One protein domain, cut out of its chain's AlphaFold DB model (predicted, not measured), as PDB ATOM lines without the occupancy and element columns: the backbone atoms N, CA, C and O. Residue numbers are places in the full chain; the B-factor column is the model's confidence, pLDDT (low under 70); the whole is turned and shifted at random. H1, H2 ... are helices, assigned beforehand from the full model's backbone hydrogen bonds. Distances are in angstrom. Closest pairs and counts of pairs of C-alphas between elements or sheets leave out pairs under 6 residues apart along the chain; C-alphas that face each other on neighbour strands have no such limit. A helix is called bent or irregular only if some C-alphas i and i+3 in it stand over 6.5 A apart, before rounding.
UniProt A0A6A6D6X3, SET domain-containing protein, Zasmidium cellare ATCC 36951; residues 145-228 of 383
ATOM      1  N   ARG A 145      34.641  25.227  -9.039       68.06
ATOM      2  CA  ARG A 145      34.491  25.056 -10.501       68.06
ATOM      3  C   ARG A 145      33.109  25.414 -11.064       68.06
ATOM      4  O   ARG A 145      33.026  26.128 -12.056       68.06
ATOM      5  N   PHE A 146      32.016  24.983 -10.440       72.50
ATOM      6  CA  PHE A 146      30.670  25.227 -10.976       72.50
ATOM      7  C   PHE A 146      30.157  26.633 -10.678       72.50
ATOM      8  O   PHE A 146      29.337  27.166 -11.430       72.50
ATOM      9  N   GLU A 147      30.619  27.265  -9.597       74.38
ATOM     10  CA  GLU A 147      30.174  28.618  -9.290       74.38
ATOM     11  C   GLU A 147      30.591  29.631 -10.358       74.38
ATOM     12  O   GLU A 147      29.840  30.586 -10.548       74.38
ATOM     13  N   GLU A 148      31.709  29.438 -11.076       82.44
ATOM     14  CA  GLU A 148      32.129  30.389 -12.121       82.44
ATOM     15  C   GLU A 148      31.131  30.458 -13.280       82.44
ATOM     16  O   GLU A 148      31.036  31.500 -13.917       82.44
ATOM     17  N   ALA A 149      30.372  29.382 -13.522       88.81
ATOM     18  CA  ALA A 149      29.480  29.243 -14.673       88.81
ATOM     19  C   ALA A 149      27.984  29.353 -14.326       88.81
ATOM     20  O   ALA A 149      27.167  29.696 -15.183       88.81
ATOM     21  N   MET A 150      27.600  29.069 -13.077       90.88
ATOM     22  CA  MET A 150      26.197  29.076 -12.658       90.88
ATOM     23  C   MET A 150      25.655  30.484 -12.413       90.88
ATOM     24  O   MET A 150      26.306  31.319 -11.780       90.88
ATOM     25  N   THR A 151      24.392  30.709 -12.779       91.94
ATOM     26  CA  THR A 151      23.640  31.893 -12.346       91.94
ATOM     27  C   THR A 151      23.370  31.847 -10.844       91.94
ATOM     28  O   THR A 151      23.326  30.798 -10.206       91.94
ATOM     29  N   SER A 152      23.116  32.999 -10.255       91.56
ATOM     30  CA  SER A 152      22.685  33.178  -8.873       91.56
ATOM     31  C   SER A 152      21.461  32.336  -8.507       91.56
ATOM     32  O   SER A 152      21.383  31.852  -7.382       91.56
ATOM     33  N   ARG A 153      20.517  32.127  -9.441       89.19
ATOM     34  CA  ARG A 153      19.361  31.239  -9.233       89.19
ATOM     35  C   ARG A 153      19.819  29.794  -9.098       89.19
ATOM     36  O   ARG A 153      19.460  29.146  -8.124       89.19
ATOM     37  N   GLN A 154      20.650  29.330 -10.025       89.62
ATOM     38  CA  GLN A 154      21.187  27.970 -10.037       89.62
ATOM     39  C   GLN A 154      22.034  27.700  -8.782       89.62
ATOM     40  O   GLN A 154      21.802  26.714  -8.084       89.62
ATOM     41  N   ARG A 155      22.924  28.634  -8.409       91.06
ATOM     42  CA  ARG A 155      23.687  28.576  -7.149       91.06
ATOM     43  C   ARG A 155      22.759  28.524  -5.935       91.06
ATOM     44  O   ARG A 155      22.964  27.694  -5.055       91.06
ATOM     45  N   ALA A 156      21.725  29.368  -5.885       89.00
ATOM     46  CA  ALA A 156      20.756  29.368  -4.788       89.00
ATOM     47  C   ALA A 156      19.994  28.039  -4.687       89.00
ATOM     48  O   ALA A 156      19.818  27.545  -3.577       89.00
ATOM     49  N   THR A 157      19.604  27.432  -5.813       86.62
ATOM     50  CA  THR A 157      18.988  26.098  -5.841       86.62
ATOM     51  C   THR A 157      19.910  25.072  -5.185       86.62
ATOM     52  O   THR A 157      19.503  24.418  -4.228       86.62
ATOM     53  N   VAL A 158      21.168  24.972  -5.622       85.06
ATOM     54  CA  VAL A 158      22.131  24.001  -5.072       85.06
ATOM     55  C   VAL A 158      22.380  24.257  -3.581       85.06
ATOM     56  O   VAL A 158      22.253  23.350  -2.757       85.06
ATOM     57  N   LEU A 159      22.657  25.506  -3.196       87.31
ATOM     58  CA  LEU A 159      22.923  25.861  -1.799       87.31
ATOM     59  C   LEU A 159      21.718  25.596  -0.892       87.31
ATOM     60  O   LEU A 159      21.876  25.065   0.206       87.31
ATOM     61  N   HIS A 160      20.504  25.902  -1.348       85.19
ATOM     62  CA  HIS A 160      19.291  25.625  -0.589       85.19
ATOM     63  C   HIS A 160      19.022  24.117  -0.470       85.19
ATOM     64  O   HIS A 160      18.575  23.630   0.575       85.19
ATOM     65  N   LEU A 161      19.304  23.346  -1.520       78.50
ATOM     66  CA  LEU A 161      19.128  21.898  -1.504       78.50
ATOM     67  C   LEU A 161      20.062  21.222  -0.496       78.50
ATOM     68  O   LEU A 161      19.566  20.446   0.325       78.50
ATOM     69  N   HIS A 162      21.353  21.560  -0.512       76.50
ATOM     70  CA  HIS A 162      22.373  20.897   0.307       76.50
ATOM     71  C   HIS A 162      22.534  21.500   1.707       76.50
ATOM     72  O   HIS A 162      22.672  20.760   2.677       76.50
ATOM     73  N   TYR A 163      22.463  22.827   1.824       82.25
ATOM     74  CA  TYR A 163      22.856  23.559   3.035       82.25
ATOM     75  C   TYR A 163      21.731  24.409   3.638       82.25
ATOM     76  O   TYR A 163      21.925  25.046   4.669       82.25
ATOM     77  N   LYS A 164      20.546  24.437   3.010       83.75
ATOM     78  CA  LYS A 164      19.326  25.068   3.549       83.75
ATOM     79  C   LYS A 164      19.465  26.561   3.883       83.75
ATOM     80  O   LYS A 164      18.736  27.066   4.734       83.75
ATOM     81  N   PHE A 165      20.329  27.292   3.176       86.56
ATOM     82  CA  PHE A 165      20.466  28.745   3.321       86.56
ATOM     83  C   PHE A 165      20.365  29.479   1.977       86.56
ATOM     84  O   PHE A 165      20.514  28.889   0.908       86.56
ATOM     85  N   GLU A 166      20.122  30.789   2.044       87.88
ATOM     86  CA  GLU A 166      20.166  31.706   0.902       87.88
ATOM     87  C   GLU A 166      21.476  32.512   0.932       87.88
ATOM     88  O   GLU A 166      21.786  33.186   1.921       87.88
ATOM     89  N   CYS A 167      22.264  32.464  -0.145       90.19
ATOM     90  CA  CYS A 167      23.498  33.242  -0.238       90.19
ATOM     91  C   CYS A 167      23.205  34.724  -0.510       90.19
ATOM     92  O   CYS A 167      22.525  35.063  -1.473       90.19
ATOM     93  N   ARG A 168      23.786  35.609   0.310       90.62
ATOM     94  CA  ARG A 168      23.662  37.076   0.200       90.62
ATOM     95  C   ARG A 168      25.007  37.783   0.001       90.62
ATOM     96  O   ARG A 168      25.184  38.910   0.447       90.62
ATOM     97  N   CYS A 169      25.974  37.106  -0.621       90.94
ATOM     98  CA  CYS A 169      27.232  37.741  -1.028       90.94
ATOM     99  C   CYS A 169      27.003  38.766  -2.156       90.94
ATOM    100  O   CYS A 169      25.929  38.786  -2.755       90.94
ATOM    101  N   ALA A 170      28.030  39.552  -2.496       89.00
ATOM    102  CA  ALA A 170      27.956  40.601  -3.523       89.00
ATOM    103  C   ALA A 170      27.480  40.104  -4.909       89.00
ATOM    104  O   ALA A 170      26.791  40.822  -5.626       89.00
ATOM    105  N   ALA A 171      27.776  38.850  -5.276       89.81
ATOM    106  CA  ALA A 171      27.298  38.255  -6.531       89.81
ATOM    107  C   ALA A 171      25.814  37.838  -6.500       89.81
ATOM    108  O   ALA A 171      25.196  37.636  -7.545       89.81
ATOM    109  N   CYS A 172      25.228  37.667  -5.314       89.12
ATOM    110  CA  CYS A 172      23.831  37.253  -5.148       89.12
ATOM    111  C   CYS A 172      22.926  38.402  -4.679       89.12
ATOM    112  O   CYS A 172      21.709  38.333  -4.860       89.12
ATOM    113  N   TRP A 173      23.499  39.455  -4.089       87.50
ATOM    114  CA  TRP A 173      22.776  40.583  -3.513       87.50
ATOM    115  C   TRP A 173      23.595  41.885  -3.590       87.50
ATOM    116  O   TRP A 173      24.795  41.841  -3.331       87.50
ATOM    117  N   PRO A 174      22.969  43.057  -3.837       85.31
ATOM    118  CA  PRO A 174      21.540  43.288  -4.100       85.31
ATOM    119  C   PRO A 174      21.089  42.877  -5.518       85.31
ATOM    120  O   PRO A 174      21.924  42.683  -6.401       85.31
ATOM    121  N   PRO A 175      19.767  42.778  -5.789       79.38
ATOM    122  CA  PRO A 175      19.238  42.254  -7.058       79.38
ATOM    123  C   PRO A 175      19.760  42.946  -8.327       79.38
ATOM    124  O   PRO A 175      19.895  42.309  -9.369       79.38
ATOM    125  N   HIS A 176      20.106  44.234  -8.264       77.31
ATOM    126  CA  HIS A 176      20.660  44.955  -9.415       77.31
ATOM    127  C   HIS A 176      22.116  44.571  -9.745       77.31
ATOM    128  O   HIS A 176      22.587  44.881 -10.835       77.31
ATOM    129  N   GLN A 177      22.843  43.931  -8.825       76.44
ATOM    130  CA  GLN A 177      24.181  43.377  -9.077       76.44
ATOM    131  C   GLN A 177      24.098  41.929  -9.574       76.44
ATOM    132  O   GLN A 177      24.917  41.508 -10.389       76.44
ATOM    133  N   ARG A 178      23.043  41.212  -9.167       87.00
ATOM    134  CA  ARG A 178      22.759  39.820  -9.534       87.00
ATOM    135  C   ARG A 178      22.786  39.580 -11.046       87.00
ATOM    136  O   ARG A 178      23.487  38.689 -11.500       87.00
ATOM    137  N   TRP A 179      22.078  40.394 -11.835       88.94
ATOM    138  CA  TRP A 179      22.020  40.194 -13.292       88.94
ATOM    139  C   TRP A 179      23.380  40.403 -13.972       88.94
ATOM    140  O   TRP A 179      23.712  39.673 -14.901       88.94
ATOM    141  N   LYS A 180      24.188  41.366 -13.498       91.69
ATOM    142  CA  LYS A 180      25.540  41.605 -14.031       91.69
ATOM    143  C   LYS A 180      26.438  40.404 -13.760       91.69
ATOM    144  O   LYS A 180      27.143  39.965 -14.663       91.69
ATOM    145  N   SER A 181      26.381  39.877 -12.536       92.94
ATOM    146  CA  SER A 181      27.107  38.667 -12.141       92.94
ATOM    147  C   SER A 181      26.668  37.454 -12.965       92.94
ATOM    148  O   SER A 181      27.511  36.731 -13.486       92.94
ATOM    149  N   ASP A 182      25.361  37.274 -13.173       93.19
ATOM    150  CA  ASP A 182      24.826  36.153 -13.953       93.19
ATOM    151  C   ASP A 182      25.312  36.180 -15.407       93.19
ATOM    152  O   ASP A 182      25.792  35.163 -15.906       93.19
ATOM    153  N   VAL A 183      25.264  37.344 -16.067       93.12
ATOM    154  CA  VAL A 183      25.771  37.501 -17.440       93.12
ATOM    155  C   VAL A 183      27.273  37.225 -17.502       93.12
ATOM    156  O   VAL A 183      27.728  36.496 -18.382       93.12
ATOM    157  N   ARG A 184      28.057  37.765 -16.557       94.88
ATOM    158  CA  ARG A 184      29.504  37.518 -16.514       94.88
ATOM    159  C   ARG A 184      29.819  36.044 -16.333       94.88
ATOM    160  O   ARG A 184      30.642  35.531 -17.074       94.88
ATOM    161  N   ARG A 185      29.159  35.360 -15.399       93.81
ATOM    162  CA  ARG A 185      29.399  33.938 -15.107       93.81
ATOM    163  C   ARG A 185      29.012  33.024 -16.263       93.81
ATOM    164  O   ARG A 185      29.753  32.105 -16.584       93.81
ATOM    165  N   GLN A 186      27.925  33.324 -16.973       93.00
ATOM    166  CA  GLN A 186      27.587  32.593 -18.200       93.00
ATOM    167  C   GLN A 186      28.679  32.731 -19.271       93.00
ATOM    168  O   GLN A 186      29.059  31.739 -19.893       93.00
ATOM    169  N   LEU A 187      29.214  33.942 -19.459       95.50
ATOM    170  CA  LEU A 187      30.324  34.179 -20.384       95.50
ATOM    171  C   LEU A 187      31.622  33.520 -19.900       95.50
ATOM    172  O   LEU A 187      32.302  32.891 -20.703       95.50
ATOM    173  N   ILE A 188      31.940  33.614 -18.606       95.19
ATOM    174  CA  ILE A 188      33.095  32.945 -17.989       95.19
ATOM    175  C   ILE A 188      33.025  31.449 -18.266       95.19
ATOM    176  O   ILE A 188      33.970  30.916 -18.833       95.19
ATOM    177  N   GLY A 189      31.897  30.803 -17.955       93.25
ATOM    178  CA  GLY A 189      31.702  29.380 -18.216       93.25
ATOM    179  C   GLY A 189      31.886  29.037 -19.693       93.25
ATOM    180  O   GLY A 189      32.641  28.131 -20.028       93.25
ATOM    181  N   PHE A 190      31.261  29.781 -20.606       93.44
ATOM    182  CA  PHE A 190      31.446  29.533 -22.038       93.44
ATOM    183  C   PHE A 190      32.922  29.607 -22.465       93.44
ATOM    184  O   PHE A 190      33.403  28.715 -23.162       93.44
ATOM    185  N   LEU A 191      33.638  30.655 -22.048       95.56
ATOM    186  CA  LEU A 191      35.030  30.881 -22.442       95.56
ATOM    187  C   LEU A 191      35.985  29.871 -21.794       95.56
ATOM    188  O   LEU A 191      36.849  29.340 -22.488       95.56
ATOM    189  N   SER A 192      35.829  29.590 -20.497       94.50
ATOM    190  CA  SER A 192      36.714  28.684 -19.756       94.50
ATOM    191  C   SER A 192      36.616  27.258 -20.285       94.50
ATOM    192  O   SER A 192      37.635  26.666 -20.628       94.50
ATOM    193  N   TYR A 193      35.398  26.734 -20.453       93.81
ATOM    194  CA  TYR A 193      35.207  25.383 -20.979       93.81
ATOM    195  C   TYR A 193      35.668  25.277 -22.436       93.81
ATOM    196  O   TYR A 193      36.316  24.298 -22.798       93.81
ATOM    197  N   ALA A 194      35.436  26.299 -23.266       94.81
ATOM    198  CA  ALA A 194      35.920  26.281 -24.645       94.81
ATOM    199  C   ALA A 194      37.458  26.251 -24.736       94.81
ATOM    200  O   ALA A 194      37.991  25.577 -25.616       94.81
ATOM    201  N   LEU A 195      38.167  26.942 -23.835       95.06
ATOM    202  CA  LEU A 195      39.633  26.868 -23.729       95.06
ATOM    203  C   LEU A 195      40.119  25.483 -23.268       95.06
ATOM    204  O   LEU A 195      41.211  25.070 -23.650       95.06
ATOM    205  N   GLU A 196      39.303  24.753 -22.504       93.62
ATOM    206  CA  GLU A 196      39.534  23.352 -22.109       93.62
ATOM    207  C   GLU A 196      39.133  22.345 -23.214       93.62
ATOM    208  O   GLU A 196      39.323  21.141 -23.060       93.62
ATOM    209  N   GLY A 197      38.597  22.808 -24.352       94.25
ATOM    210  CA  GLY A 197      38.096  21.942 -25.429       94.25
ATOM    211  C   GLY A 197      36.727  21.318 -25.133       94.25
ATOM    212  O   GLY A 197      36.274  20.414 -25.844       94.25
ATOM    213  N   GLU A 198      36.024  21.825 -24.127       93.81
ATOM    214  CA  GLU A 198      34.771  21.305 -23.596       93.81
ATOM    215  C   GLU A 198      33.592  22.266 -23.838       93.81
ATOM    216  O   GLU A 198      33.745  23.462 -24.080       93.81
ATOM    217  N   ASN A 199      32.371  21.738 -23.773       91.12
ATOM    218  CA  ASN A 199      31.156  22.523 -23.611       91.12
ATOM    219  C   ASN A 199      30.853  22.666 -22.122       91.12
ATOM    220  O   ASN A 199      30.902  21.680 -21.377       91.12
ATOM    221  N   ALA A 200      30.443  23.870 -21.721       88.69
ATOM    222  CA  ALA A 200      29.945  24.109 -20.376       88.69
ATOM    223  C   ALA A 200      28.774  23.157 -20.046       88.69
ATOM    224  O   ALA A 200      27.922  22.919 -20.910       88.69
ATOM    225  N   PRO A 201      28.702  22.622 -18.812       87.81
ATOM    226  CA  PRO A 201      27.595  21.773 -18.399       87.81
ATOM    227  C   PRO A 201      26.237  22.475 -18.539       87.81
ATOM    228  O   PRO A 201      26.109  23.680 -18.315       87.81
ATOM    229  N   ASP A 202      25.194  21.712 -18.874       85.06
ATOM    230  CA  ASP A 202      23.835  22.246 -18.946       85.06
ATOM    231  C   ASP A 202      23.227  22.399 -17.546       85.06
ATOM    232  O   ASP A 202      22.767  21.434 -16.934       85.06
ATOM    233  N   PHE A 203      23.201  23.634 -17.045       85.12
ATOM    234  CA  PHE A 203      22.617  23.968 -15.744       85.12
ATOM    235  C   PHE A 203      21.117  24.298 -15.795       85.12
ATOM    236  O   PHE A 203      20.518  24.493 -14.737       85.12
ATOM    237  N   ARG A 204      20.471  24.317 -16.974       83.56
ATOM    238  CA  ARG A 204      19.024  24.608 -17.103       83.56
ATOM    239  C   ARG A 204      18.124  23.722 -16.231       83.56
ATOM    240  O   ARG A 204      17.112  24.232 -15.746       83.56
ATOM    241  N   PRO A 205      18.444  22.440 -15.957       82.19
ATOM    242  CA  PRO A 205      17.656  21.641 -15.020       82.19
ATOM    243  C   PRO A 205      17.520  22.273 -13.623       82.19
ATOM    244  O   PRO A 205      16.477  22.119 -12.990       82.19
ATOM    245  N   LEU A 206      18.515  23.041 -13.158       80.88
ATOM    246  CA  LEU A 206      18.460  23.755 -11.874       80.88
ATOM    247  C   LEU A 206      17.508  24.961 -11.878       80.88
ATOM    248  O   LEU A 206      17.141  25.453 -10.808       80.88
ATOM    249  N   ASP A 207      17.118  25.454 -13.057       80.81
ATOM    250  CA  ASP A 207      16.162  26.555 -13.190       80.81
ATOM    251  C   ASP A 207      14.710  26.070 -13.064       80.81
ATOM    252  O   ASP A 207      13.844  26.830 -12.616       80.81
ATOM    253  N   ILE A 208      14.449  24.811 -13.439       72.44
ATOM    254  CA  ILE A 208      13.105  24.230 -13.582       72.44
ATOM    255  C   ILE A 208      12.746  23.310 -12.401       72.44
ATOM    256  O   ILE A 208      11.592  23.298 -11.973       72.44
ATOM    257  N   CYS A 209      13.701  22.541 -11.858       57.72
ATOM    258  CA  CYS A 209      13.398  21.468 -10.904       57.72
ATOM    259  C   CYS A 209      13.499  21.858  -9.418       57.72
ATOM    260  O   CYS A 209      14.540  22.283  -8.921       57.72
ATOM    261  N   HIS A 210      12.429  21.535  -8.686       52.62
ATOM    262  CA  HIS A 210      12.469  21.066  -7.296       52.62
ATOM    263  C   HIS A 210      12.722  19.529  -7.284       52.62
ATOM    264  O   HIS A 210      12.558  18.864  -8.304       52.62
ATOM    265  N   PRO A 211      13.201  18.946  -6.174       52.97
ATOM    266  CA  PRO A 211      14.333  18.014  -6.094       52.97
ATOM    267  C   PRO A 211      14.035  16.586  -6.576       52.97
ATOM    268  O   PRO A 211      13.771  15.704  -5.758       52.97
ATOM    269  N   LEU A 212      14.126  16.307  -7.878       40.88
ATOM    270  CA  LEU A 212      14.046  14.930  -8.371       40.88
ATOM    271  C   LEU A 212      15.254  14.534  -9.231       40.88
ATOM    272  O   LEU A 212      15.439  14.964 -10.365       40.88
ATOM    273  N   SER A 213      16.008  13.614  -8.626       48.12
ATOM    274  CA  SER A 213      17.102  12.771  -9.115       48.12
ATOM    275  C   SER A 213      18.532  13.324  -8.979       48.12
ATOM    276  O   SER A 213      19.045  14.096  -9.778       48.12
ATOM    277  N   TRP A 214      19.199  12.813  -7.942       49.41
ATOM    278  CA  TRP A 214      20.629  12.897  -7.626       49.41
ATOM    279  C   TRP A 214      21.565  12.295  -8.687       49.41
ATOM    280  O   TRP A 214      22.769  12.232  -8.472       49.41
ATOM    281  N   VAL A 215      21.037  11.776  -9.795       47.34
ATOM    282  CA  VAL A 215      21.757  10.778 -10.598       47.34
ATOM    283  C   VAL A 215      22.920  11.392 -11.391       47.34
ATOM    284  O   VAL A 215      23.843  10.668 -11.742       47.34
ATOM    285  N   CYS A 216      22.943  12.715 -11.600       54.03
ATOM    286  CA  CYS A 216      23.955  13.370 -12.437       54.03
ATOM    287  C   CYS A 216      24.471  14.714 -11.876       54.03
ATOM    288  O   CYS A 216      24.770  15.611 -12.662       54.03
ATOM    289  N   TRP A 217      24.533  14.901 -10.548       63.53
ATOM    290  CA  TRP A 217      25.125  16.111  -9.947       63.53
ATOM    291  C   TRP A 217      26.532  15.837  -9.381       63.53
ATOM    292  O   TRP A 217      26.670  14.930  -8.560       63.53
ATOM    293  N   PRO A 218      27.553  16.637  -9.739       68.19
ATOM    294  CA  PRO A 218      27.486  17.745 -10.688       68.19
ATOM    295  C   PRO A 218      27.440  17.262 -12.154       68.19
ATOM    296  O   PRO A 218      28.020  16.217 -12.471       68.19
ATOM    297  N   PRO A 219      26.767  18.004 -13.057       75.94
ATOM    298  CA  PRO A 219      26.747  17.678 -14.474       75.94
ATOM    299  C   PRO A 219      28.168  17.754 -15.030       75.94
ATOM    300  O   PRO A 219      28.930  18.669 -14.709       75.94
ATOM    301  N   GLN A 220      28.522  16.771 -15.852       81.62
ATOM    302  CA  GLN A 220      29.853  16.699 -16.439       81.62
ATOM    303  C   GLN A 220      29.921  17.559 -17.703       81.62
ATOM    304  O   GLN A 220      28.949  17.595 -18.468       81.62
ATOM    305  N   PRO A 221      31.047  18.252 -17.938       87.75
ATOM    306  CA  PRO A 221      31.292  18.872 -19.227       87.75
ATOM    307  C   PRO A 221      31.366  17.799 -20.318       87.75
ATOM    308  O   PRO A 221      31.621  16.622 -20.058       87.75
ATOM    309  N   THR A 222      31.110  18.205 -21.558       90.38
ATOM    310  CA  THR A 222      31.186  17.303 -22.719       90.38
ATOM    311  C   THR A 222      32.252  17.796 -23.684       90.38
ATOM    312  O   THR A 222      32.410  19.007 -23.810       90.38
ATOM    313  N   PRO A 223      32.968  16.916 -24.402       93.50
ATOM    314  CA  PRO A 223      33.887  17.359 -25.442       93.50
ATOM    315  C   PRO A 223      33.157  18.236 -26.465       93.50
ATOM    316  O   PRO A 223      32.101  17.856 -26.974       93.50
ATOM    317  N   SER A 224      33.714  19.407 -26.773       91.56
ATOM    318  CA  SER A 224      33.098  20.320 -27.744       91.56
ATOM    319  C   SER A 224      33.326  19.880 -29.189       91.56
ATOM    320  O   SER A 224      32.527  20.200 -30.066       91.56
ATOM    321  N   GLY A 225      34.442  19.187 -29.454       88.69
ATOM    322  CA  GLY A 225      34.939  18.928 -30.809       88.69
ATOM    323  C   GLY A 225      35.355  20.197 -31.569       88.69
ATOM    324  O   GLY A 225      35.767  20.112 -32.724       88.69
ATOM    325  N   ARG A 226      35.258  21.377 -30.940       89.00
ATOM    326  CA  ARG A 226      35.617  22.665 -31.524       89.00
ATOM    327  C   ARG A 226      37.102  22.916 -31.302       89.00
ATOM    328  O   ARG A 226      37.566  22.957 -30.169       89.00
ATOM    329  N   VAL A 227      37.825  23.161 -32.388       92.69
ATOM    330  CA  VAL A 227      39.203  23.660 -32.334       92.69
ATOM    331  C   VAL A 227      39.153  25.183 -32.413       92.69
ATOM    332  O   VAL A 227      38.572  25.734 -33.351       92.69
ATOM    333  N   LEU A 228      39.707  25.864 -31.412       94.56
ATOM    334  CA  LEU A 228      39.803  27.321 -31.415       94.56
ATOM    335  C   LEU A 228      40.902  27.773 -32.379       94.56
ATOM    336  O   LEU A 228      41.959  27.153 -32.482       94.56
TER     337      LEU A 228
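Overview. This is residues 145 to 228 of the 383 residues of the protein "SET domain-containing protein" of Zasmidium cellare ATCC 36951 (UniProt A0A6A6D6X3). One long helix, H2, runs along one side of this domain, and a shorter helix, H1, begins beside it and runs off crosswise, with the tiny H3 packed on H1. A long stretch with no named element, residues 209 to 228, loops out past H3 and then runs back to the other end of the domain, where residues 222 to 223 pair with residues 198 to 199, just after H2. The printed part has 84 residues, with three named helices in the order H1, H2, H3 and no named strand; the class is all helix, though the helices hold 37 of the 84 residues, under half. The whole is compact, with a radius of gyration of the C-alphas of 13.6 A and spans of 40 by 31 by 18 A.

Along the chain. Start at Arg 145 and go on to C-alpha 152 at (22.685, 33.178, -8.873), where H1 begins; it covers residues 152 to 163 and is 15.3 A long. Next find C-alpha 175 at (19.238, 42.254, -7.058), the first of H2, residues 175 to 195, which runs 30.5 A to C-alpha 195 at (39.633, 26.868, -23.729). H2 is neither bent nor irregular, but only just: C-alphas 176 and 179 are 6.3 A apart. Then look at residues 205 to 208, the four residues of H3, which ends with C-alpha 208 at (13.105, 24.230, -13.582).

Arrangement. Look first at Ser 152, the one residue with which H1 touches H2. They only just touch, with 3 pairs of C-alphas within 8 A; the closest C-alphas are those of Ser 152 and Asp 182, 6.3 A apart. On the H2 side, residues 178 to 182 alone touch H1, and the lines of the two helices are about perpendicular, at 89 degrees. Go on to residues 153 to 158 of H1, which alone touch H3; the closest C-alphas are those of Gln 154 and Leu 206, 5.3 A apart. H2 and H3 are apart. Farther along, you will find residues 198 to 199 paired antiparallel with residues 222 to 223. In H1 every O i to N i+4 pair is within hydrogen-bond range, in H2 15 of 17 are, and H3 is too short for such a pair.

Size, cuts and confidence. Look at the C-alphas of Lys 164 and Val 227 for the two farthest apart, 41.0 A. The printed part has no cut. The link from H1 to H2, 11 residues, is long; that from H2 to H3, 9 residues, is short. In the B-factor column the mean pLDDT of the printed part is 83.6, and the model's confidence is under 70 at residue 145 and residues 209 to 218.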